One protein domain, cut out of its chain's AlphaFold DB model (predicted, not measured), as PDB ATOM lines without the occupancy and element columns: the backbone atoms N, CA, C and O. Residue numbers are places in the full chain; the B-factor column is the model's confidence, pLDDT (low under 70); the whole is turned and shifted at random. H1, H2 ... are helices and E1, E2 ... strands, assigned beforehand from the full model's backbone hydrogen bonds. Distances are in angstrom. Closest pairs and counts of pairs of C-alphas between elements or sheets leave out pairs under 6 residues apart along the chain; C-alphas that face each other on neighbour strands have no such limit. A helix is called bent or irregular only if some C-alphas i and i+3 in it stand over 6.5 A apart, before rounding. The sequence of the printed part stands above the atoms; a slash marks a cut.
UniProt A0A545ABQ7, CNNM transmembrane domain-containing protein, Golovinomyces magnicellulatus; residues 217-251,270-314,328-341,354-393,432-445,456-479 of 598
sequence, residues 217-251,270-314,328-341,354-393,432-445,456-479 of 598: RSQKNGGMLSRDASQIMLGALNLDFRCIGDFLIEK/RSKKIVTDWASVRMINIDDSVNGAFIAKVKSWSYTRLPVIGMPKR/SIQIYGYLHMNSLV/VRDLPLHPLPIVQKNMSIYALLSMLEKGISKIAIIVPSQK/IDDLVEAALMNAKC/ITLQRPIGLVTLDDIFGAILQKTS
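This is residues 217 to 251, 270 to 314, 328 to 341, 354 to 393, 432 to 445 and 456 to 479 of the 598 residues of the protein "CNNM transmembrane domain-containing protein" of Golovinomyces magnicellulatus (UniProt A0A545ABQ7). Two small three-stranded sheets make the body, E3 E4 E6 near the middle and E1 E2 E5 toward one end; H6 covers part of the first sheet, and H8 and H2 lead the other way into an arm ending at H1. H4 and H5 lie close to each other beyond the end of sheet E1 E2 E5 where E1 begins and E2 ends. The 172 printed residues run H1 H2 H3 H4 E1 E2 H5 E3 H6 E4 H7 E5 E6 H8, eight named helices and six named strands, class mixed. Sheet E1 E2 E5 is antiparallel and E3 E4 E6 mixed, in those orders. The whole is only just compact, close to loose, with radius of gyration of the C-alphas 18.5 A, and elongated, spanning 67 by 40 by 31 A.

Find C-alpha 217 at (-45.324, 5.017, -21.684), where H1, residues 217 to 221, begins; it is irregular, with C-alphas 217 and 220 7.1 A apart. H2, 227 to 240, spans 20.3 A; then come H3, 244 to 247, and H4, 292 to 300. Next find E1, 305 to 310, 16.7 A; E2, 329 to 336, 20.1 A, which bends by 53 degrees at residue 332; and H5, 337 to 340. Continue to E3, 364 to 366; H6, 371 to 379; E4, 385 to 389; H7, 432 to 444, 17.8 A; E5, 456 to 458; E6, 463 to 466; and H8, 467 to 474, ending at C-alpha 474 (-26.234, 9.344, -17.598).

Start at the hub, H6, over E4 at a height over the sheet of 9.2 A. E3, H6 and E4 are a strand-helix-strand unit, two parallel strands with a helix between, its crossover right-handed; N 365 and O 387 are 2.8 A apart. E4 and E6 are antiparallel, with N 388 and O 463 at 2.9 A. H8 touches H6, closest C-alphas Leu 378 and Leu 467, 6.5 A; H2 touches H8, closest Gly 235 and Ile 474, 4.4 A. H7 only just touches H6, with 3 pairs of C-alphas within 8 A, closest Met 377 and Val 436, 6.3 A. H3 only grazes sheet E3 E4 E6 with residues 244 to 245. In the other sheet, N 308 and O 333 of E1 and E2, and N 458 and O 329 of E5 and E2, are 2.9 and 2.8 A apart. H4 and H5 are close but not clearly touching, C-alphas Ile 295 and Leu 340 being closest at 7.7 A. Every O i to N i+4 pair is within hydrogen-bond range in H2, H4, H6, H7 and H8; H1 has 0 of 1, with 1 of 2 O i to N i+3 pairs, and H3 and H5 are too short.

The two C-alphas farthest apart, Asn 221 and Arg 314, are 69.9 A apart. Five cuts leave out 252 to 269, 315 to 327, 342 to 353, 394 to 431 and 446 to 455, with C-alpha gaps of 11.7, 10.9, 14.0, 22.0 and 11.4 A. The links printed whole are tight. Mean pLDDT of the printed part is 75.3; 46 residues are under 70, among them 432 to 445.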
ATOM      1  N   ARG A 217     -43.908   4.606 -21.727       75.25
ATOM      2  CA  ARG A 217     -45.324   5.017 -21.684       75.25
ATOM      3  C   ARG A 217     -46.274   3.818 -21.552       75.25
ATOM      4  O   ARG A 217     -47.304   3.936 -20.887       75.25
ATOM      5  N   SER A 218     -45.910   2.665 -22.116       70.81
ATOM      6  CA  SER A 218     -46.700   1.426 -22.058       70.81
ATOM      7  C   SER A 218     -46.617   0.653 -20.732       70.81
ATOM      8  O   SER A 218     -47.318  -0.351 -20.584       70.81
ATOM      9  N   GLN A 219     -45.841   1.104 -19.735       63.53
ATOM     10  CA  GLN A 219     -45.757   0.438 -18.420       63.53
ATOM     11  C   GLN A 219     -47.127   0.261 -17.744       63.53
ATOM     12  O   GLN A 219     -47.413  -0.804 -17.199       63.53
ATOM     13  N   LYS A 220     -48.030   1.248 -17.868       57.84
ATOM     14  CA  LYS A 220     -49.401   1.171 -17.317       57.84
ATOM     15  C   LYS A 220     -50.244   0.019 -17.885       57.84
ATOM     16  O   LYS A 220     -51.226  -0.367 -17.261       57.84
ATOM     17  N   ASN A 221     -49.854  -0.532 -19.036       58.00
ATOM     18  CA  ASN A 221     -50.577  -1.590 -19.744       58.00
ATOM     19  C   ASN A 221     -49.816  -2.936 -19.737       58.00
ATOM     20  O   ASN A 221     -50.176  -3.835 -20.496       58.00
ATOM     21  N   GLY A 222     -48.783  -3.088 -18.895       54.91
ATOM     22  CA  GLY A 222     -48.041  -4.345 -18.712       54.91
ATOM     23  C   GLY A 222     -46.609  -4.375 -19.265       54.91
ATOM     24  O   GLY A 222     -46.002  -5.443 -19.286       54.91
ATOM     25  N   GLY A 223     -46.047  -3.244 -19.707       60.66
ATOM     26  CA  GLY A 223     -44.614  -3.153 -20.027       60.66
ATOM     27  C   GLY A 223     -43.744  -3.192 -18.762       60.66
ATOM     28  O   GLY A 223     -44.023  -2.472 -17.809       60.66
ATOM     29  N   MET A 224     -42.676  -3.998 -18.742       64.12
ATOM     30  CA  MET A 224     -41.871  -4.227 -17.521       64.12
ATOM     31  C   MET A 224     -40.823  -3.139 -17.200       64.12
ATOM     32  O   MET A 224     -40.295  -3.132 -16.094       64.12
ATOM     33  N   LEU A 225     -40.549  -2.217 -18.132       76.50
ATOM     34  CA  LEU A 225     -39.608  -1.085 -18.028       76.50
ATOM     35  C   LEU A 225     -38.352  -1.390 -17.175       76.50
ATOM     36  O   LEU A 225     -37.577  -2.271 -17.532       76.50
ATOM     37  N   SER A 226     -38.060  -0.685 -16.072       79.81
ATOM     38  CA  SER A 226     -38.828   0.364 -15.358       79.81
ATOM     39  C   SER A 226     -38.520   1.803 -15.844       79.81
ATOM     40  O   SER A 226     -37.708   1.990 -16.746       79.81
ATOM     41  N   ARG A 227     -39.169   2.836 -15.276       81.19
ATOM     42  CA  ARG A 227     -39.000   4.260 -15.652       81.19
ATOM     43  C   ARG A 227     -37.581   4.787 -15.422       81.19
ATOM     44  O   ARG A 227     -37.054   5.529 -16.246       81.19
ATOM     45  N   ASP A 228     -36.953   4.384 -14.327       82.00
ATOM     46  CA  ASP A 228     -35.580   4.801 -14.031       82.00
ATOM     47  C   ASP A 228     -34.604   4.099 -14.986       82.00
ATOM     48  O   ASP A 228     -33.682   4.715 -15.515       82.00
ATOM     49  N   ALA A 229     -34.876   2.832 -15.319       84.81
ATOM     50  CA  ALA A 229     -34.117   2.088 -16.319       84.81
ATOM     51  C   ALA A 229     -34.248   2.703 -17.727       84.81
ATOM     52  O   ALA A 229     -33.233   2.847 -18.409       84.81
ATOM     53  N   SER A 230     -35.446   3.137 -18.156       86.06
ATOM     54  CA  SER A 230     -35.600   3.839 -19.442       86.06
ATOM     55  C   SER A 230     -34.848   5.167 -19.459       86.06
ATOM     56  O   SER A 230     -34.186   5.462 -20.451       86.06
ATOM     57  N   GLN A 231     -34.875   5.942 -18.371       83.56
ATOM     58  CA  GLN A 231     -34.109   7.191 -18.269       83.56
ATOM     59  C   GLN A 231     -32.597   6.955 -18.348       83.56
ATOM     60  O   GLN A 231     -31.924   7.656 -19.101       83.56
ATOM     61  N   ILE A 232     -32.067   5.935 -17.668       87.19
ATOM     62  CA  ILE A 232     -30.639   5.582 -17.736       87.19
ATOM     63  C   ILE A 232     -30.247   5.154 -19.160       87.19
ATOM     64  O   ILE A 232     -29.250   5.643 -19.692       87.19
ATOM     65  N   MET A 233     -31.051   4.309 -19.819       87.81
ATOM     66  CA  MET A 233     -30.812   3.899 -21.212       87.81
ATOM     67  C   MET A 233     -30.834   5.097 -22.172       87.81
ATOM     68  O   MET A 233     -29.944   5.240 -23.006       87.81
ATOM     69  N   LEU A 234     -31.819   5.991 -22.030       86.38
ATOM     70  CA  LEU A 234     -31.925   7.221 -22.821       86.38
ATOM     71  C   LEU A 234     -30.772   8.196 -22.536       86.38
ATOM     72  O   LEU A 234     -30.358   8.922 -23.438       86.38
ATOM     73  N   GLY A 235     -30.265   8.224 -21.300       84.56
ATOM     74  CA  GLY A 235     -29.122   9.035 -20.890       84.56
ATOM     75  C   GLY A 235     -27.839   8.542 -21.543       84.56
ATOM     76  O   GLY A 235     -27.191   9.309 -22.248       84.56
ATOM     77  N   ALA A 236     -27.529   7.251 -21.398       87.12
ATOM     78  CA  ALA A 236     -26.385   6.612 -22.051       87.12
ATOM     79  C   ALA A 236     -26.414   6.800 -23.580       87.12
ATOM     80  O   ALA A 236     -25.442   7.279 -24.160       87.12
ATOM     81  N   LEU A 237     -27.558   6.530 -24.222       87.19
ATOM     82  CA  LEU A 237     -27.727   6.680 -25.671       87.19
ATOM     83  C   LEU A 237     -27.563   8.137 -26.143       87.19
ATOM     84  O   LEU A 237     -27.045   8.382 -27.223       87.19
ATOM     85  N   ASN A 238     -27.958   9.128 -25.337       82.69
ATOM     86  CA  ASN A 238     -27.765  10.547 -25.662       82.69
ATOM     87  C   ASN A 238     -26.312  11.032 -25.466       82.69
ATOM     88  O   ASN A 238     -25.977  12.121 -25.933       82.69
ATOM     89  N   LEU A 239     -25.470  10.268 -24.765       82.62
ATOM     90  CA  LEU A 239     -24.069  10.608 -24.484       82.62
ATOM     91  C   LEU A 239     -23.091   9.946 -25.465       82.62
ATOM     92  O   LEU A 239     -22.020  10.502 -25.692       82.62
ATOM     93  N   ASP A 240     -23.474   8.823 -26.081       82.94
ATOM     94  CA  ASP A 240     -22.679   8.115 -27.099       82.94
ATOM     95  C   ASP A 240     -22.345   9.012 -28.311       82.94
ATOM     96  O   ASP A 240     -21.204   9.071 -28.767       82.94
ATOM     97  N   PHE A 241     -23.316   9.810 -28.770       74.06
ATOM     98  CA  PHE A 241     -23.177  10.674 -29.955       74.06
ATOM     99  C   PHE A 241     -22.619  12.071 -29.678       74.06
ATOM    100  O   PHE A 241     -22.525  12.871 -30.608       74.06
ATOM    101  N   ARG A 242     -22.289  12.400 -28.424       80.38
ATOM    102  CA  ARG A 242     -21.924  13.767 -28.032       80.38
ATOM    103  C   ARG A 242     -20.452  13.907 -27.661       80.38
ATOM    104  O   ARG A 242     -19.852  13.076 -26.974       80.38
ATOM    105  N   CYS A 243     -19.887  15.028 -28.080       82.81
ATOM    106  CA  CYS A 243     -18.582  15.505 -27.654       82.81
ATOM    107  C   CYS A 243     -18.731  16.441 -26.450       82.81
ATOM    108  O   CYS A 243     -19.786  17.031 -26.217       82.81
ATOM    109  N   ILE A 244     -17.644  16.645 -25.704       80.94
ATOM    110  CA  ILE A 244     -17.597  17.619 -24.595       80.94
ATOM    111  C   ILE A 244     -18.048  19.019 -25.059       80.94
ATOM    112  O   ILE A 244     -18.727  19.737 -24.323       80.94
ATOM    113  N   GLY A 245     -17.704  19.381 -26.298       73.62
ATOM    114  CA  GLY A 245     -18.083  20.620 -26.968       73.62
ATOM    115  C   GLY A 245     -19.584  20.899 -26.987       73.62
ATOM    116  O   GLY A 245     -19.976  22.054 -26.842       73.62
ATOM    117  N   ASP A 246     -20.420  19.869 -27.083       74.69
ATOM    118  CA  ASP A 246     -21.862  20.039 -27.288       74.69
ATOM    119  C   ASP A 246     -22.565  20.572 -26.027       74.69
ATOM    120  O   ASP A 246     -23.570  21.272 -26.122       74.69
ATOM    121  N   PHE A 247     -21.995  20.329 -24.840       70.75
ATOM    122  CA  PHE A 247     -22.498  20.837 -23.549       70.75
ATOM    123  C   PHE A 247     -22.000  22.246 -23.221       70.75
ATOM    124  O   PHE A 247     -22.481  22.873 -22.279       70.75
ATOM    125  N   LEU A 248     -21.024  22.750 -23.981       66.56
ATOM    126  CA  LEU A 248     -20.547  24.128 -23.866       66.56
ATOM    127  C   LEU A 248     -21.457  25.109 -24.611       66.56
ATOM    128  O   LEU A 248     -21.508  26.284 -24.254       66.56
ATOM    129  N   ILE A 249     -22.173  24.627 -25.630       58.62
ATOM    130  CA  ILE A 249     -22.997  25.432 -26.543       58.62
ATOM    131  C   ILE A 249     -24.492  25.309 -26.171       58.62
ATOM    132  O   ILE A 249     -25.375  25.550 -26.986       58.62
ATOM    133  N   GLU A 250     -24.821  25.023 -24.902       50.72
ATOM    134  CA  GLU A 250     -26.203  25.131 -24.391       50.72
ATOM    135  C   GLU A 250     -26.601  26.608 -24.156       50.72
ATOM    136  O   GLU A 250     -27.015  27.032 -23.075       50.72
ATOM    137  N   LYS A 251     -26.459  27.418 -25.210       36.44
ATOM    138  CA  LYS A 251     -26.985  28.777 -25.327       36.44
ATOM    139  C   LYS A 251     -27.690  28.909 -26.676       36.44
ATOM    140  O   LYS A 251     -27.092  29.369 -27.638       36.44
ATOM    141  N   ARG A 270     -33.652  18.731 -21.029       47.50
ATOM    142  CA  ARG A 270     -32.610  19.686 -20.639       47.50
ATOM    143  C   ARG A 270     -31.414  18.861 -20.198       47.50
ATOM    144  O   ARG A 270     -31.477  18.188 -19.167       47.50
ATOM    145  N   SER A 271     -30.355  18.885 -20.997       52.84
ATOM    146  CA  SER A 271     -29.080  18.323 -20.599       52.84
ATOM    147  C   SER A 271     -28.680  19.009 -19.303       52.84
ATOM    148  O   SER A 271     -28.586  20.232 -19.228       52.84
ATOM    149  N   LYS A 272     -28.455  18.232 -18.241       59.19
ATOM    150  CA  LYS A 272     -27.755  18.787 -17.089       59.19
ATOM    151  C   LYS A 272     -26.393  19.247 -17.610       59.19
ATOM    152  O   LYS A 272     -25.673  18.432 -18.186       59.19
ATOM    153  N   LYS A 273     -26.070  20.533 -17.453       67.75
ATOM    154  CA  LYS A 273     -24.809  21.117 -17.927       67.75
ATOM    155  C   LYS A 273     -23.638  20.317 -17.342       67.75
ATOM    156  O   LYS A 273     -23.365  20.428 -16.152       67.75
ATOM    157  N   ILE A 274     -22.991  19.493 -18.170       76.12
ATOM    158  CA  ILE A 274     -21.919  18.583 -17.727       76.12
ATOM    159  C   ILE A 274     -20.659  19.374 -17.367       76.12
ATOM    160  O   ILE A 274     -19.936  19.006 -16.448       76.12
ATOM    161  N   VAL A 275     -20.399  20.474 -18.081       82.00
ATOM    162  CA  VAL A 275     -19.213  21.308 -17.871       82.00
ATOM    163  C   VAL A 275     -19.514  22.464 -16.921       82.00
ATOM    164  O   VAL A 275     -20.330  23.339 -17.223       82.00
ATOM    165  N   THR A 276     -18.787  22.521 -15.808       84.12
ATOM    166  CA  THR A 276     -18.761  23.695 -14.931       84.12
ATOM    167  C   THR A 276     -17.955  24.804 -15.606       84.12
ATOM    168  O   THR A 276     -16.826  24.581 -16.042       84.12
ATOM    169  N   ASP A 277     -18.541  25.997 -15.718       82.94
ATOM    170  CA  ASP A 277     -17.914  27.163 -16.358       82.94
ATOM    171  C   ASP A 277     -16.731  27.658 -15.522       82.94
ATOM    172  O   ASP A 277     -16.845  27.720 -14.293       82.94
ATOM    173  N   TRP A 278     -15.616  28.025 -16.157       83.75
ATOM    174  CA  TRP A 278     -14.367  28.354 -15.466       83.75
ATOM    175  C   TRP A 278     -14.542  29.432 -14.386       83.75
ATOM    176  O   TRP A 278     -14.041  29.273 -13.277       83.75
ATOM    177  N   ALA A 279     -15.347  30.465 -14.656       81.12
ATOM    178  CA  ALA A 279     -15.636  31.542 -13.703       81.12
ATOM    179  C   ALA A 279     -16.370  31.080 -12.423       81.12
ATOM    180  O   ALA A 279     -16.353  31.779 -11.412       81.12
ATOM    181  N   SER A 280     -17.019  29.912 -12.455       80.81
ATOM    182  CA  SER A 280     -17.725  29.326 -11.307       80.81
ATOM    183  C   SER A 280     -16.889  28.311 -10.513       80.81
ATOM    184  O   SER A 280     -17.290  27.911  -9.419       80.81
ATOM    185  N   VAL A 281     -15.715  27.918 -11.021       82.88
ATOM    186  CA  VAL A 281     -14.828  26.952 -10.363       82.88
ATOM    187  C   VAL A 281     -14.186  27.581  -9.121       82.88
ATOM    188  O   VAL A 281     -13.569  28.642  -9.182       82.88
ATOM    189  N   ARG A 282     -14.290  26.909  -7.967       85.38
ATOM    190  CA  ARG A 282     -13.515  27.267  -6.768       85.38
ATOM    191  C   ARG A 282     -12.068  26.813  -6.950       85.38
ATOM    192  O   ARG A 282     -11.822  25.635  -7.198       85.38
ATOM    193  N   MET A 283     -11.127  27.739  -6.797       85.25
ATOM    194  CA  MET A 283      -9.696  27.496  -6.991       85.25
ATOM    195  C   MET A 283      -8.898  27.935  -5.762       85.25
ATOM    196  O   MET A 283      -9.346  28.788  -4.991       85.25
ATOM    197  N   ILE A 284      -7.717  27.347  -5.590       86.69
ATOM    198  CA  ILE A 284      -6.733  27.715  -4.566       86.69
ATOM    199  C   ILE A 284      -5.526  28.349  -5.268       86.69
ATOM    200  O   ILE A 284      -5.095  27.834  -6.305       86.69
ATOM    201  N   ASN A 285      -4.974  29.431  -4.711       86.06
ATOM    202  CA  ASN A 285      -3.718  29.982  -5.206       86.06
ATOM    203  C   ASN A 285      -2.541  29.221  -4.577       86.06
ATOM    204  O   ASN A 285      -2.524  28.947  -3.381       86.06
ATOM    205  N   ILE A 286      -1.543  28.886  -5.385       82.88
ATOM    206  CA  ILE A 286      -0.314  28.227  -4.957       82.88
ATOM    207  C   ILE A 286       0.506  29.073  -3.968       82.88
ATOM    208  O   ILE A 286       1.225  28.516  -3.145       82.88
ATOM    209  N   ASP A 287       0.386  30.401  -4.024       81.75
ATOM    210  CA  ASP A 287       1.019  31.332  -3.082       81.75
ATOM    211  C   ASP A 287       0.234  31.502  -1.758       81.75
ATOM    212  O   ASP A 287       0.732  32.158  -0.841       81.75
ATOM    213  N   ASP A 288      -0.957  30.900  -1.609       83.81
ATOM    214  CA  ASP A 288      -1.722  30.964  -0.355       83.81
ATOM    215  C   ASP A 288      -0.967  30.257   0.796       83.81
ATOM    216  O   ASP A 288      -0.335  29.209   0.623       83.81
ATOM    217  N   SER A 289      -1.058  30.822   2.006       82.12
ATOM    218  CA  SER A 289      -0.527  30.215   3.239       82.12
ATOM    219  C   SER A 289      -1.568  29.319   3.914       82.12
ATOM    220  O   SER A 289      -2.724  29.718   4.099       82.12
ATOM    221  N   VAL A 290      -1.156  28.123   4.343       81.19
ATOM    222  CA  VAL A 290      -2.021  27.075   4.916       81.19
ATOM    223  C   VAL A 290      -2.326  27.361   6.395       81.19
ATOM    224  O   VAL A 290      -1.910  26.657   7.312       81.19
ATOM    225  N   ASN A 291      -3.076  28.436   6.631       82.69
ATOM    226  CA  ASN A 291      -3.502  28.880   7.960       82.69
ATOM    227  C   ASN A 291      -4.844  28.241   8.373       82.69
ATOM    228  O   ASN A 291      -5.627  27.802   7.530       82.69
ATOM    229  N   GLY A 292      -5.195  28.281   9.665       78.94
ATOM    230  CA  GLY A 292      -6.491  27.768  10.150       78.94
ATOM    231  C   GLY A 292      -7.716  28.369   9.432       78.94
ATOM    232  O   GLY A 292      -8.676  27.658   9.136       78.94
ATOM    233  N   ALA A 293      -7.650  29.651   9.053       82.31
ATOM    234  CA  ALA A 293      -8.680  30.317   8.248       82.31
ATOM    235  C   ALA A 293      -8.771  29.779   6.804       82.31
ATOM    236  O   ALA A 293      -9.866  29.674   6.253       82.31
ATOM    237  N   PHE A 294      -7.641  29.393   6.200       84.88
ATOM    238  CA  PHE A 294      -7.604  28.749   4.884       84.88
ATOM    239  C   PHE A 294      -8.251  27.359   4.940       84.88
ATOM    240  O   PHE A 294      -9.111  27.052   4.117       84.88
ATOM    241  N   ILE A 295      -7.925  26.559   5.959       83.12
ATOM    242  CA  ILE A 295      -8.528  25.231   6.160       83.12
ATOM    243  C   ILE A 295     -10.044  25.356   6.390       83.12
ATOM    244  O   ILE A 295     -10.813  24.604   5.796       83.12
ATOM    245  N   ALA A 296     -10.500  26.341   7.174       83.62
ATOM    246  CA  ALA A 296     -11.927  26.615   7.364       83.62
ATOM    247  C   ALA A 296     -12.633  27.017   6.051       83.62
ATOM    248  O   ALA A 296     -13.688  26.468   5.726       83.62
ATOM    249  N   LYS A 297     -12.024  27.914   5.261       86.38
ATOM    250  CA  LYS A 297     -12.504  28.329   3.928       86.38
ATOM    251  C   LYS A 297     -12.623  27.135   2.975       86.38
ATOM    252  O   LYS A 297     -13.683  26.937   2.389       86.38
ATOM    253  N   VAL A 298     -11.579  26.315   2.866       84.31
ATOM    254  CA  VAL A 298     -11.538  25.127   1.995       84.31
ATOM    255  C   VAL A 298     -12.559  24.075   2.440       84.31
ATOM    256  O   VAL A 298     -13.324  23.580   1.612       84.31
ATOM    257  N   LYS A 299     -12.660  23.801   3.748       83.81
ATOM    258  CA  LYS A 299     -13.657  22.883   4.318       83.81
ATOM    259  C   LYS A 299     -15.095  23.341   4.050       83.81
ATOM    260  O   LYS A 299     -15.943  22.497   3.783       83.81
ATOM    261  N   SER A 300     -15.366  24.653   4.061       86.38
ATOM    262  CA  SER A 300     -16.706  25.201   3.777       86.38
ATOM    263  C   SER A 300     -17.231  24.884   2.371       86.38
ATOM    264  O   SER A 300     -18.439  24.880   2.154       86.38
ATOM    265  N   TRP A 301     -16.340  24.609   1.411       82.75
ATOM    266  CA  TRP A 301     -16.723  24.332   0.027       82.75
ATOM    267  C   TRP A 301     -17.117  22.870  -0.223       82.75
ATOM    268  O   TRP A 301     -17.629  22.571  -1.296       82.75
ATOM    269  N   SER A 302     -16.887  21.964   0.735       81.25
ATOM    270  CA  SER A 302     -17.277  20.542   0.672       81.25
ATOM    271  C   SER A 302     -16.751  19.742  -0.538       81.25
ATOM    272  O   SER A 302     -17.208  18.628  -0.783       81.25
ATOM    273  N   TYR A 303     -15.764  20.262  -1.277       84.62
ATOM    274  CA  TYR A 303     -15.138  19.567  -2.406       84.62
ATOM    275  C   TYR A 303     -13.958  18.699  -1.959       84.62
ATOM    276  O   TYR A 303     -13.057  19.159  -1.263       84.62
ATOM    277  N   THR A 304     -13.908  17.452  -2.431       84.75
ATOM    278  CA  THR A 304     -12.823  16.501  -2.120       84.75
ATOM    279  C   THR A 304     -11.519  16.799  -2.872       84.75
ATOM    280  O   THR A 304     -10.440  16.391  -2.442       84.75
ATOM    281  N   ARG A 305     -11.607  17.476  -4.023       86.19
ATOM    282  CA  ARG A 305     -10.490  17.787  -4.926       86.19
ATOM    283  C   ARG A 305     -10.647  19.220  -5.418       86.19
ATOM    284  O   ARG A 305     -11.719  19.566  -5.909       86.19
ATOM    285  N   LEU A 306      -9.599  20.028  -5.300       86.62
ATOM    286  CA  LEU A 306      -9.614  21.443  -5.677       86.62
ATOM    287  C   LEU A 306      -8.436  21.763  -6.606       86.62
ATOM    288  O   LEU A 306      -7.309  21.404  -6.267       86.62
ATOM    289  N   PRO A 307      -8.655  22.421  -7.758       86.88
ATOM    290  CA  PRO A 307      -7.566  22.818  -8.642       86.88
ATOM    291  C   PRO A 307      -6.705  23.908  -7.990       86.88
ATOM    292  O   PRO A 307      -7.224  24.872  -7.417       86.88
ATOM    293  N   VAL A 308      -5.386  23.752  -8.112       86.38
ATOM    294  CA  VAL A 308      -4.387  24.718  -7.636       86.38
ATOM    295  C   VAL A 308      -3.793  25.452  -8.833       86.38
ATOM    296  O   VAL A 308      -3.247  24.836  -9.757       86.38
ATOM    297  N   ILE A 309      -3.903  26.777  -8.799       84.62
ATOM    298  CA  ILE A 309      -3.384  27.691  -9.817       84.62
ATOM    299  C   ILE A 309      -2.338  28.628  -9.229       84.62
ATOM    300  O   ILE A 309      -2.362  28.932  -8.043       84.62
ATOM    301  N   GLY A 310      -1.454  29.135 -10.073       80.19
ATOM    302  CA  GLY A 310      -0.640  30.306  -9.789       80.19
ATOM    303  C   GLY A 310      -0.685  31.285 -10.950       80.19
ATOM    304  O   GLY A 310      -1.014  30.924 -12.084       80.19
ATOM    305  N   MET A 311      -0.324  32.528 -10.656       71.12
ATOM    306  CA  MET A 311      -0.016  33.503 -11.695       71.12
ATOM    307  C   MET A 311       1.436  33.278 -12.143       71.12
ATOM    308  O   MET A 311       2.299  33.055 -11.286       71.12
ATOM    309  N   PRO A 312       1.739  33.334 -13.450       64.38
ATOM    310  CA  PRO A 312       3.102  33.193 -13.935       64.38
ATOM    311  C   PRO A 312       3.966  34.315 -13.356       64.38
ATOM    312  O   PRO A 312       3.671  35.504 -13.516       64.38
ATOM    313  N   LYS A 313       5.057  33.941 -12.685       58.84
ATOM    314  CA  LYS A 313       6.058  34.904 -12.224       58.84
ATOM    315  C   LYS A 313       6.753  35.480 -13.456       58.84
ATOM    316  O   LYS A 313       7.590  34.811 -14.054       58.84
ATOM    317  N   ARG A 314       6.401  36.712 -13.846       50.66
ATOM    318  CA  ARG A 314       7.176  37.473 -14.837       50.66
ATOM    319  C   ARG A 314       8.616  37.562 -14.330       50.66
ATOM    320  O   ARG A 314       8.850  38.148 -13.273       50.66
ATOM    321  N   SER A 328      -2.342  34.562 -18.661       63.84
ATOM    322  CA  SER A 328      -2.082  33.128 -18.738       63.84
ATOM    323  C   SER A 328      -2.113  32.556 -17.323       63.84
ATOM    324  O   SER A 328      -1.508  33.109 -16.409       63.84
ATOM    325  N   ILE A 329      -2.844  31.458 -17.129       73.69
ATOM    326  CA  ILE A 329      -3.021  30.835 -15.812       73.69
ATOM    327  C   ILE A 329      -2.089  29.631 -15.736       73.69
ATOM    328  O   ILE A 329      -2.099  28.791 -16.636       73.69
ATOM    329  N   GLN A 330      -1.294  29.519 -14.673       79.44
ATOM    330  CA  GLN A 330      -0.409  28.377 -14.471       79.44
ATOM    331  C   GLN A 330      -1.099  27.335 -13.582       79.44
ATOM    332  O   GLN A 330      -1.434  27.616 -12.436       79.44
ATOM    333  N   ILE A 331      -1.343  26.133 -14.105       81.38
ATOM    334  CA  ILE A 331      -2.004  25.039 -13.377       81.38
ATOM    335  C   ILE A 331      -0.938  24.071 -12.867       81.38
ATOM    336  O   ILE A 331      -0.172  23.508 -13.650       81.38
ATOM    337  N   TYR A 332      -0.911  23.859 -11.554       78.38
ATOM    338  CA  TYR A 332       0.068  22.980 -10.907       78.38
ATOM    339  C   TYR A 332      -0.491  21.583 -10.613       78.38
ATOM    340  O   TYR A 332       0.268  20.622 -10.552       78.38
ATOM    341  N   GLY A 333      -1.815  21.451 -10.482       82.31
ATOM    342  CA  GLY A 333      -2.480  20.172 -10.245       82.31
ATOM    343  C   GLY A 333      -3.795  20.337  -9.489       82.31
ATOM    344  O   GLY A 333      -4.428  21.395  -9.542       82.31
ATOM    345  N   TYR A 334      -4.192  19.300  -8.753       86.50
ATOM    346  CA  TYR A 334      -5.246  19.381  -7.744       86.50
ATOM    347  C   TYR A 334      -4.729  19.013  -6.350       86.50
ATOM    348  O   TYR A 334      -3.941  18.082  -6.183       86.50
ATOM    349  N   LEU A 335      -5.230  19.725  -5.344       85.94
ATOM    350  CA  LEU A 335      -5.072  19.389  -3.937       85.94
ATOM    351  C   LEU A 335      -6.216  18.459  -3.514       85.94
ATOM    352  O   LEU A 335      -7.385  18.713  -3.821       85.94
ATOM    353  N   HIS A 336      -5.886  17.382  -2.806       84.81
ATOM    354  CA  HIS A 336      -6.868  16.466  -2.231       84.81
ATOM    355  C   HIS A 336      -7.184  16.862  -0.782       84.81
ATOM    356  O   HIS A 336      -6.274  17.110   0.005       84.81
ATOM    357  N   MET A 337      -8.465  16.894  -0.402       82.31
ATOM    358  CA  MET A 337      -8.891  17.325   0.940       82.31
ATOM    359  C   MET A 337      -8.276  16.461   2.053       82.31
ATOM    360  O   MET A 337      -7.882  16.993   3.089       82.31
ATOM    361  N   ASN A 338      -8.116  15.147   1.838       82.12
ATOM    362  CA  ASN A 338      -7.496  14.281   2.849       82.12
ATOM    363  C   ASN A 338      -6.013  14.616   3.074       82.12
ATOM    364  O   ASN A 338      -5.505  14.331   4.150       82.12
ATOM    365  N   SER A 339      -5.333  15.261   2.117       78.62
ATOM    366  CA  SER A 339      -3.957  15.733   2.306       78.62
ATOM    367  C   SER A 339      -3.861  16.879   3.316       78.62
ATOM    368  O   SER A 339      -2.774  17.158   3.793       78.62
ATOM    369  N   LEU A 340      -4.973  17.534   3.676       75.38
ATOM    370  CA  LEU A 340      -5.027  18.527   4.757       75.38
ATOM    371  C   LEU A 340      -5.344  17.899   6.131       75.38
ATOM    372  O   LEU A 340      -5.270  18.578   7.156       75.38
ATOM    373  N   VAL A 341      -5.700  16.611   6.183       71.69
ATOM    374  CA  VAL A 341      -6.043  15.909   7.429       71.69
ATOM    375  C   VAL A 341      -4.758  15.483   8.142       71.69
ATOM    376  O   VAL A 341      -3.971  14.712   7.607       71.69
ATOM    377  N   VAL A 354       0.801  26.437   0.015       80.69
ATOM    378  CA  VAL A 354       0.176  25.413  -0.840       80.69
ATOM    379  C   VAL A 354       1.201  24.750  -1.783       80.69
ATOM    380  O   VAL A 354       0.990  23.605  -2.179       80.69
ATOM    381  N   ARG A 355       2.344  25.403  -2.069       78.25
ATOM    382  CA  ARG A 355       3.514  24.797  -2.747       78.25
ATOM    383  C   ARG A 355       4.063  23.547  -2.068       78.25
ATOM    384  O   ARG A 355       4.540  22.655  -2.760       78.25
ATOM    385  N   ASP A 356       4.007  23.505  -0.742       76.88
ATOM    386  CA  ASP A 356       4.660  22.479   0.072       76.88
ATOM    387  C   ASP A 356       3.738  21.267   0.320       76.88
ATOM    388  O   ASP A 356       4.123  20.295   0.971       76.88
ATOM    389  N   LEU A 357       2.496  21.327  -0.178       79.19
ATOM    390  CA  LEU A 357       1.515  20.247  -0.098       79.19
ATOM    391  C   LEU A 357       1.666  19.271  -1.278       79.19
ATOM    392  O   LEU A 357       2.016  19.685  -2.383       79.19
ATOM    393  N   PRO A 358       1.324  17.981  -1.103       78.12
ATOM    394  CA  PRO A 358       1.315  17.023  -2.204       78.12
ATOM    395  C   PRO A 358       0.202  17.365  -3.208       78.12
ATOM    396  O   PRO A 358      -0.984  17.121  -2.961       78.12
ATOM    397  N   LEU A 359       0.598  17.939  -4.346       80.38
ATOM    398  CA  LEU A 359      -0.271  18.219  -5.488       80.38
ATOM    399  C   LEU A 359      -0.289  17.025  -6.449       80.38
ATOM    400  O   LEU A 359       0.750  16.443  -6.756       80.38
ATOM    401  N   HIS A 360      -1.471  16.671  -6.948       82.12
ATOM    402  CA  HIS A 360      -1.657  15.567  -7.891       82.12
ATOM    403  C   HIS A 360      -1.880  16.079  -9.327       82.12
ATOM    404  O   HIS A 360      -2.516  17.125  -9.502       82.12
ATOM    405  N   PRO A 361      -1.428  15.350 -10.367       77.12
ATOM    406  CA  PRO A 361      -1.593  15.766 -11.757       77.12
ATOM    407  C   PRO A 361      -3.073  15.839 -12.150       77.12
ATOM    408  O   PRO A 361      -3.881  14.980 -11.794       77.12
ATOM    409  N   LEU A 362      -3.438  16.875 -12.905       80.38
ATOM    410  CA  LEU A 362      -4.813  17.141 -13.325       80.38
ATOM    411  C   LEU A 362      -4.912  16.989 -14.855       80.38
ATOM    412  O   LEU A 362      -4.298  17.786 -15.565       80.38
ATOM    413  N   PRO A 363      -5.636  15.984 -15.387       81.62
ATOM    414  CA  PRO A 363      -5.685  15.741 -16.824       81.62
ATOM    415  C   PRO A 363      -6.345  16.901 -17.576       81.62
ATOM    416  O   PRO A 363      -7.388  17.431 -17.177       81.62
ATOM    417  N   ILE A 364      -5.722  17.265 -18.695       82.31
ATOM    418  CA  ILE A 364      -6.148  18.337 -19.592       82.31
ATOM    419  C   ILE A 364      -6.742  17.697 -20.847       82.31
ATOM    420  O   ILE A 364      -6.095  16.885 -21.504       82.31
ATOM    421  N   VAL A 365      -7.978  18.065 -21.176       84.69
ATOM    422  CA  VAL A 365      -8.790  17.438 -22.223       84.69
ATOM    423  C   VAL A 365      -9.260  18.478 -23.240       84.69
ATOM    424  O   VAL A 365      -9.610  19.609 -22.901       84.69
ATOM    425  N   GLN A 366      -9.287  18.100 -24.516       83.38
ATOM    426  CA  GLN A 366      -9.792  18.955 -25.590       83.38
ATOM    427  C   GLN A 366     -11.318  18.865 -25.700       83.38
ATOM    428  O   GLN A 366     -11.888  17.778 -25.630       83.38
ATOM    429  N   LYS A 367     -11.984  19.989 -26.000       83.00
ATOM    430  CA  LYS A 367     -13.448  20.033 -26.209       83.00
ATOM    431  C   LYS A 367     -13.987  19.056 -27.281       83.00
ATOM    432  O   LYS A 367     -15.177  18.767 -27.281       83.00
ATOM    433  N   ASN A 368     -13.148  18.577 -28.203       82.44
ATOM    434  CA  ASN A 368     -13.553  17.670 -29.287       82.44
ATOM    435  C   ASN A 368     -13.539  16.180 -28.871       82.44
ATOM    436  O   ASN A 368     -13.882  15.326 -29.682       82.44
ATOM    437  N   MET A 369     -13.109  15.844 -27.650       83.19
ATOM    438  CA  MET A 369     -13.100  14.462 -27.158       83.19
ATOM    439  C   MET A 369     -14.535  13.977 -26.886       83.19
ATOM    440  O   MET A 369     -15.383  14.752 -26.429       83.19
ATOM    441  N   SER A 370     -14.811  12.698 -27.159       87.12
ATOM    442  CA  SER A 370     -16.100  12.079 -26.833       87.12
ATOM    443  C   SER A 370     -16.253  11.896 -25.321       87.12
ATOM    444  O   SER A 370     -15.273  11.686 -24.599       87.12
ATOM    445  N   ILE A 371     -17.494  11.945 -24.827       87.19
ATOM    446  CA  ILE A 371     -17.764  11.756 -23.392       87.19
ATOM    447  C   ILE A 371     -17.356  10.354 -22.944       87.19
ATOM    448  O   ILE A 371     -16.837  10.203 -21.846       87.19
ATOM    449  N   TYR A 372     -17.549   9.336 -23.787       85.81
ATOM    450  CA  TYR A 372     -17.166   7.963 -23.463       85.81
ATOM    451  C   TYR A 372     -15.652   7.822 -23.241       85.81
ATOM    452  O   TYR A 372     -15.219   7.207 -22.267       85.81
ATOM    453  N   ALA A 373     -14.832   8.463 -24.084       85.94
ATOM    454  CA  ALA A 373     -13.385   8.478 -23.893       85.94
ATOM    455  C   ALA A 373     -12.986   9.258 -22.625       85.94
ATOM    456  O   ALA A 373     -12.104   8.815 -21.888       85.94
ATOM    457  N   LEU A 374     -13.655  10.383 -22.332       88.00
ATOM    458  CA  LEU A 374     -13.455  11.127 -21.082       88.00
ATOM    459  C   LEU A 374     -13.821  10.274 -19.856       88.00
ATOM    460  O   LEU A 374     -13.051  10.217 -18.903       88.00
ATOM    461  N   LEU A 375     -14.963   9.584 -19.889       87.69
ATOM    462  CA  LEU A 375     -15.430   8.696 -18.826       87.69
ATOM    463  C   LEU A 375     -14.410   7.581 -18.559       87.69
ATOM    464  O   LEU A 375     -13.988   7.417 -17.418       87.69
ATOM    465  N   SER A 376     -13.934   6.903 -19.609       86.31
ATOM    466  CA  SER A 376     -12.895   5.870 -19.499       86.31
ATOM    467  C   SER A 376     -11.579   6.417 -18.925       86.31
ATOM    468  O   SER A 376     -10.958   5.777 -18.079       86.31
ATOM    469  N   MET A 377     -11.161   7.627 -19.318       85.25
ATOM    470  CA  MET A 377      -9.965   8.280 -18.770       85.25
ATOM    471  C   MET A 377     -10.107   8.601 -17.268       85.25
ATOM    472  O   MET A 377      -9.151   8.427 -16.510       85.25
ATOM    473  N   LEU A 378     -11.287   9.057 -16.831       86.75
ATOM    474  CA  LEU A 378     -11.576   9.349 -15.421       86.75
ATOM    475  C   LEU A 378     -11.723   8.060 -14.582       86.75
ATOM    476  O   LEU A 378     -11.324   8.033 -13.418       86.75
ATOM    477  N   GLU A 379     -12.256   6.985 -15.171       87.56
ATOM    478  CA  GLU A 379     -12.395   5.661 -14.547       87.56
ATOM    479  C   GLU A 379     -11.045   4.945 -14.380       87.56
ATOM    480  O   GLU A 379     -10.788   4.373 -13.321       87.56
ATOM    481  N   LYS A 380     -10.127   5.076 -15.354       82.62
ATOM    482  CA  LYS A 380      -8.736   4.572 -15.295       82.62
ATOM    483  C   LYS A 380      -7.885   5.187 -14.160       82.62
ATOM    484  O   LYS A 380      -6.725   4.822 -14.000       82.62
ATOM    485  N   GLY A 381      -8.440   6.095 -13.350       69.12
ATOM    486  CA  GLY A 381      -7.906   6.461 -12.031       69.12
ATOM    487  C   GLY A 381      -6.974   7.673 -11.979       69.12
ATOM    488  O   GLY A 381      -6.639   8.112 -10.880       69.12
ATOM    489  N   ILE A 382      -6.613   8.264 -13.126       69.06
ATOM    490  CA  ILE A 382      -5.701   9.424 -13.223       69.06
ATOM    491  C   ILE A 382      -6.238  10.605 -12.391       69.06
ATOM    492  O   ILE A 382      -5.544  11.186 -11.559       69.06
ATOM    493  N   SER A 383      -7.517  10.939 -12.576       79.50
ATOM    494  CA  SER A 383      -8.264  11.865 -11.726       79.50
ATOM    495  C   SER A 383      -9.766  11.672 -11.936       79.50
ATOM    496  O   SER A 383     -10.187  11.257 -13.005       79.50
ATOM    497  N   LYS A 384     -10.588  12.037 -10.945       86.38
ATOM    498  CA  LYS A 384     -12.054  12.165 -11.082       86.38
ATOM    499  C   LYS A 384     -12.498  13.533 -11.624       86.38
ATOM    500  O   LYS A 384     -13.692  13.818 -11.668       86.38
ATOM    501  N   ILE A 385     -11.540  14.391 -11.980       87.50
ATOM    502  CA  ILE A 385     -11.743  15.750 -12.489       87.50
ATOM    503  C   ILE A 385     -10.793  15.987 -13.666       87.50
ATOM    504  O   ILE A 385      -9.619  15.627 -13.569       87.50
ATOM    505  N   ALA A 386     -11.277  16.633 -14.727       87.38
ATOM    506  CA  ALA A 386     -10.478  17.082 -15.867       87.38
ATOM    507  C   ALA A 386     -10.752  18.558 -16.210       87.38
ATOM    508  O   ALA A 386     -11.869  19.055 -16.025       87.38
ATOM    509  N   ILE A 387      -9.739  19.251 -16.737       86.50
ATOM    510  CA  ILE A 387      -9.865  20.616 -17.277       86.50
ATOM    511  C   ILE A 387     -10.112  20.547 -18.781       86.50
ATOM    512  O   ILE A 387      -9.443  19.792 -19.485       86.50
ATOM    513  N   ILE A 388     -11.037  21.369 -19.279       87.00
ATOM    514  CA  ILE A 388     -11.369  21.448 -20.702       87.00
ATOM    515  C   ILE A 388     -10.738  22.679 -21.341       87.00
ATOM    516  O   ILE A 388     -10.920  23.816 -20.898       87.00
ATOM    517  N   VAL A 389     -10.048  22.430 -22.447       84.69
ATOM    518  CA  VAL A 389      -9.318  23.410 -23.251       84.69
ATOM    519  C   VAL A 389      -9.965  23.499 -24.637       84.69
ATOM    520  O   VAL A 389     -10.433  22.480 -25.170       84.69
ATOM    521  N   PRO A 390     -10.036  24.694 -25.254       79.44
ATOM    522  CA  PRO A 390     -10.482  24.794 -26.633       79.44
ATOM    523  C   PRO A 390      -9.547  23.989 -27.533       79.44
ATOM    524  O   PRO A 390      -8.329  24.103 -27.437       79.44
ATOM    525  N   SER A 391     -10.114  23.211 -28.459       65.81
ATOM    526  CA  SER A 391      -9.339  22.732 -29.604       65.81
ATOM    527  C   SER A 391      -8.766  23.956 -30.308       65.81
ATOM    528  O   SER A 391      -9.533  24.759 -30.849       65.81
ATOM    529  N   GLN A 392      -7.442  24.110 -30.272       56.94
ATOM    530  CA  GLN A 392      -6.752  25.123 -31.060       56.94
ATOM    531  C   GLN A 392      -7.122  24.911 -32.531       56.94
ATOM    532  O   GLN A 392      -7.135  23.775 -33.016       56.94
ATOM    533  N   LYS A 393      -7.448  25.993 -33.241       41.25
ATOM    534  CA  LYS A 393      -7.417  25.958 -34.703       41.25
ATOM    535  C   LYS A 393      -5.951  25.882 -35.124       41.25
ATOM    536  O   LYS A 393      -5.131  26.621 -34.586       41.25
ATOM    537  N   ILE A 432      -8.468   4.343 -28.842       50.28
ATOM    538  CA  ILE A 432      -8.841   5.146 -27.667       50.28
ATOM    539  C   ILE A 432      -7.708   5.073 -26.637       50.28
ATOM    540  O   ILE A 432      -7.418   6.065 -25.970       50.28
ATOM    541  N   ASP A 433      -7.015   3.935 -26.577       48.97
ATOM    542  CA  ASP A 433      -5.831   3.766 -25.751       48.97
ATOM    543  C   ASP A 433      -4.647   4.630 -26.207       48.97
ATOM    544  O   ASP A 433      -3.959   5.113 -25.326       48.97
ATOM    545  N   ASP A 434      -4.464   4.966 -27.493       48.38
ATOM    546  CA  ASP A 434      -3.393   5.886 -27.940       48.38
ATOM    547  C   ASP A 434      -3.631   7.318 -27.414       48.38
ATOM    548  O   ASP A 434      -2.708   8.007 -26.979       48.38
ATOM    549  N   LEU A 435      -4.888   7.781 -27.439       53.28
ATOM    550  CA  LEU A 435      -5.282   9.104 -26.931       53.28
ATOM    551  C   LEU A 435      -5.269   9.158 -25.402       53.28
ATOM    552  O   LEU A 435      -4.817  10.146 -24.817       53.28
ATOM    553  N   VAL A 436      -5.747   8.096 -24.748       53.09
ATOM    554  CA  VAL A 436      -5.647   7.952 -23.294       53.09
ATOM    555  C   VAL A 436      -4.184   7.849 -22.879       53.09
ATOM    556  O   VAL A 436      -3.806   8.496 -21.914       53.09
ATOM    557  N   GLU A 437      -3.343   7.116 -23.608       52.50
ATOM    558  CA  GLU A 437      -1.914   6.981 -23.331       52.50
ATOM    559  C   GLU A 437      -1.166   8.290 -23.583       52.50
ATOM    560  O   GLU A 437      -0.326   8.645 -22.770       52.50
ATOM    561  N   ALA A 438      -1.531   9.098 -24.583       52.31
ATOM    562  CA  ALA A 438      -1.008  10.461 -24.717       52.31
ATOM    563  C   ALA A 438      -1.375  11.351 -23.506       52.31
ATOM    564  O   ALA A 438      -0.525  12.075 -22.982       52.31
ATOM    565  N   ALA A 439      -2.612  11.264 -23.001       48.06
ATOM    566  CA  ALA A 439      -3.017  11.953 -21.772       48.06
ATOM    567  C   ALA A 439      -2.314  11.393 -20.514       48.06
ATOM    568  O   ALA A 439      -1.983  12.144 -19.597       48.06
ATOM    569  N   LEU A 440      -2.036  10.088 -20.488       50.47
ATOM    570  CA  LEU A 440      -1.348   9.378 -19.407       50.47
ATOM    571  C   LEU A 440       0.166   9.658 -19.432       50.47
ATOM    572  O   LEU A 440       0.770   9.787 -18.376       50.47
ATOM    573  N   MET A 441       0.774   9.856 -20.605       46.25
ATOM    574  CA  MET A 441       2.146  10.346 -20.773       46.25
ATOM    575  C   MET A 441       2.272  11.787 -20.265       46.25
ATOM    576  O   MET A 441       3.170  12.071 -19.477       46.25
ATOM    577  N   ASN A 442       1.317  12.664 -20.603       50.28
ATOM    578  CA  ASN A 442       1.248  14.012 -20.024       50.28
ATOM    579  C   ASN A 442       1.126  13.976 -18.487       50.28
ATOM    580  O   ASN A 442       1.716  14.818 -17.814       50.28
ATOM    581  N   ALA A 443       0.412  12.994 -17.921       46.38
ATOM    582  CA  ALA A 443       0.343  12.784 -16.474       46.38
ATOM    583  C   ALA A 443       1.634  12.173 -15.881       46.38
ATOM    584  O   ALA A 443       2.041  12.569 -14.795       46.38
ATOM    585  N   LYS A 444       2.315  11.259 -16.588       37.88
ATOM    586  CA  LYS A 444       3.579  10.623 -16.159       37.88
ATOM    587  C   LYS A 444       4.772  11.579 -16.140       37.88
ATOM    588  O   LYS A 444       5.664  11.406 -15.315       37.88
ATOM    589  N   CYS A 445       4.773  12.628 -16.965       35.03
ATOM    590  CA  CYS A 445       5.786  13.693 -16.916       35.03
ATOM    591  C   CYS A 445       5.861  14.436 -15.557       35.03
ATOM    592  O   CYS A 445       6.795  15.208 -15.335       35.03
ATOM    593  N   ILE A 456       1.790  24.005 -15.684       60.50
ATOM    594  CA  ILE A 456       1.455  24.186 -17.102       60.50
ATOM    595  C   ILE A 456       0.780  25.546 -17.303       60.50
ATOM    596  O   ILE A 456      -0.287  25.802 -16.746       60.50
ATOM    597  N   THR A 457       1.373  26.410 -18.128       63.16
ATOM    598  CA  THR A 457       0.760  27.676 -18.553       63.16
ATOM    599  C   THR A 457      -0.351  27.416 -19.565       63.16
ATOM    600  O   THR A 457      -0.089  26.937 -20.670       63.16
ATOM    601  N   LEU A 458      -1.586  27.763 -19.212       66.00
ATOM    602  CA  LEU A 458      -2.758  27.561 -20.048       66.00
ATOM    603  C   LEU A 458      -3.371  28.898 -20.476       66.00
ATOM    604  O   LEU A 458      -3.700  29.753 -19.653       66.00
ATOM    605  N   GLN A 459      -3.575  29.051 -21.784       57.53
ATOM    606  CA  GLN A 459      -4.319  30.170 -22.353       57.53
ATOM    607  C   GLN A 459      -5.799  29.783 -22.489       57.53
ATOM    608  O   GLN A 459      -6.147  28.911 -23.282       57.53
ATOM    609  N   ARG A 460      -6.665  30.455 -21.717       67.06
ATOM    610  CA  ARG A 460      -8.138  30.328 -21.739       67.06
ATOM    611  C   ARG A 460      -8.685  28.887 -21.560       67.06
ATOM    612  O   ARG A 460      -9.229  28.317 -22.510       67.06
ATOM    613  N   PRO A 461      -8.620  28.298 -20.349       77.00
ATOM    614  CA  PRO A 461      -9.493  27.172 -19.999       77.00
ATOM    615  C   PRO A 461     -10.972  27.536 -20.208       77.00
ATOM    616  O   PRO A 461     -11.381  28.661 -19.928       77.00
ATOM    617  N   ILE A 462     -11.780  26.584 -20.678       79.31
ATOM    618  CA  ILE A 462     -13.233  26.780 -20.827       79.31
ATOM    619  C   ILE A 462     -13.964  26.434 -19.529       79.31
ATOM    620  O   ILE A 462     -14.940  27.080 -19.160       79.31
ATOM    621  N   GLY A 463     -13.519  25.381 -18.848       84.25
ATOM    622  CA  GLY A 463     -14.244  24.844 -17.711       84.25
ATOM    623  C   GLY A 463     -13.651  23.553 -17.180       84.25
ATOM    624  O   GLY A 463     -12.576  23.112 -17.593       84.25
ATOM    625  N   LEU A 464     -14.379  22.956 -16.248       86.94
ATOM    626  CA  LEU A 464     -13.986  21.775 -15.494       86.94
ATOM    627  C   LEU A 464     -15.135  20.763 -15.518       86.94
ATOM    628  O   LEU A 464     -16.298  21.139 -15.367       86.94
ATOM    629  N   VAL A 465     -14.814  19.485 -15.722       88.44
ATOM    630  CA  VAL A 465     -15.776  18.375 -15.635       88.44
ATOM    631  C   VAL A 465     -15.357  17.431 -14.529       88.44
ATOM    632  O   VAL A 465     -14.187  17.047 -14.439       88.44
ATOM    633  N   THR A 466     -16.329  17.028 -13.716       88.44
ATOM    634  CA  THR A 466     -16.170  15.933 -12.766       88.44
ATOM    635  C   THR A 466     -16.821  14.657 -13.294       88.44
ATOM    636  O   THR A 466     -17.757  14.684 -14.094       88.44
ATOM    637  N   LEU A 467     -16.343  13.513 -12.808       87.69
ATOM    638  CA  LEU A 467     -16.959  12.210 -13.058       87.69
ATOM    639  C   LEU A 467     -18.439  12.176 -12.609       87.69
ATOM    640  O   LEU A 467     -19.279  11.574 -13.276       87.69
ATOM    641  N   ASP A 468     -18.765  12.878 -11.520       85.81
ATOM    642  CA  ASP A 468     -20.116  12.945 -10.953       85.81
ATOM    643  C   ASP A 468     -21.086  13.771 -11.820       85.81
ATOM    644  O   ASP A 468     -22.291  13.499 -11.827       85.81
ATOM    645  N   ASP A 469     -20.588  14.735 -12.602       85.75
ATOM    646  CA  ASP A 469     -21.395  15.475 -13.582       85.75
ATOM    647  C   ASP A 469     -21.786  14.588 -14.769       85.75
ATOM    648  O   ASP A 469     -22.944  14.600 -15.195       85.75
ATOM    649  N   ILE A 470     -20.852  13.754 -15.248       86.50
ATOM    650  CA  ILE A 470     -21.102  12.769 -16.311       86.50
ATOM    651  C   ILE A 470     -22.109  11.718 -15.829       86.50
ATOM    652  O   ILE A 470     -23.117  11.490 -16.500       86.50
ATOM    653  N   PHE A 471     -21.914  11.133 -14.640       85.25
ATOM    654  CA  PHE A 471     -22.909  10.230 -14.049       85.25
ATOM    655  C   PHE A 471     -24.254  10.925 -13.815       85.25
ATOM    656  O   PHE A 471     -25.300  10.331 -14.063       85.25
ATOM    657  N   GLY A 472     -24.253  12.196 -13.407       82.50
ATOM    658  CA  GLY A 472     -25.463  13.005 -13.281       82.50
ATOM    659  C   GLY A 472     -26.245  13.143 -14.592       82.50
ATOM    660  O   GLY A 472     -27.475  13.170 -14.554       82.50
ATOM    661  N   ALA A 473     -25.554  13.186 -15.734       81.00
ATOM    662  CA  ALA A 473     -26.165  13.199 -17.061       81.00
ATOM    663  C   ALA A 473     -26.623  11.805 -17.531       81.00
ATOM    664  O   ALA A 473     -27.729  11.698 -18.060       81.00
ATOM    665  N   ILE A 474     -25.840  10.739 -17.290       84.19
ATOM    666  CA  ILE A 474     -26.234   9.344 -17.598       84.19
ATOM    667  C   ILE A 474     -27.514   8.980 -16.840       84.19
ATOM    668  O   ILE A 474     -28.485   8.514 -17.428       84.19
ATOM    669  N   LEU A 475     -27.527   9.233 -15.530       80.62
ATOM    670  CA  LEU A 475     -28.645   8.934 -14.636       80.62
ATOM    671  C   LEU A 475     -29.813   9.928 -14.778       80.62
ATOM    672  O   LEU A 475     -30.795   9.801 -14.052       80.62
ATOM    673  N   GLN A 476     -29.688  10.946 -15.645       69.00
ATOM    674  CA  GLN A 476     -30.629  12.069 -15.802       69.00
ATOM    675  C   GLN A 476     -31.106  12.638 -14.453       69.00
ATOM    676  O   GLN A 476     -32.292  12.909 -14.263       69.00
ATOM    677  N   LYS A 477     -30.178  12.749 -13.490       53.84
ATOM    678  CA  LYS A 477     -30.427  12.599 -12.046       53.84
ATOM    679  C   LYS A 477     -31.605  13.431 -11.513       53.84
ATOM    680  O   LYS A 477     -31.439  14.570 -11.086       53.84
ATOM    681  N   THR A 478     -32.779  12.801 -11.508       49.44
ATOM    682  CA  THR A 478     -33.851  12.905 -10.505       49.44
ATOM    683  C   THR A 478     -34.270  14.300 -10.012       49.44
ATOM    684  O   THR A 478     -34.760  14.410  -8.889       49.44
ATOM    685  N   SER A 479     -34.243  15.355 -10.839       42.53
ATOM    686  CA  SER A 479     -34.784  16.683 -10.451       42.53
ATOM    687  C   SER A 479     -36.321  16.722 -10.291       42.53
ATOM    688  O   SER A 479     -36.919  17.793 -10.193       42.53
TER     689      SER A 479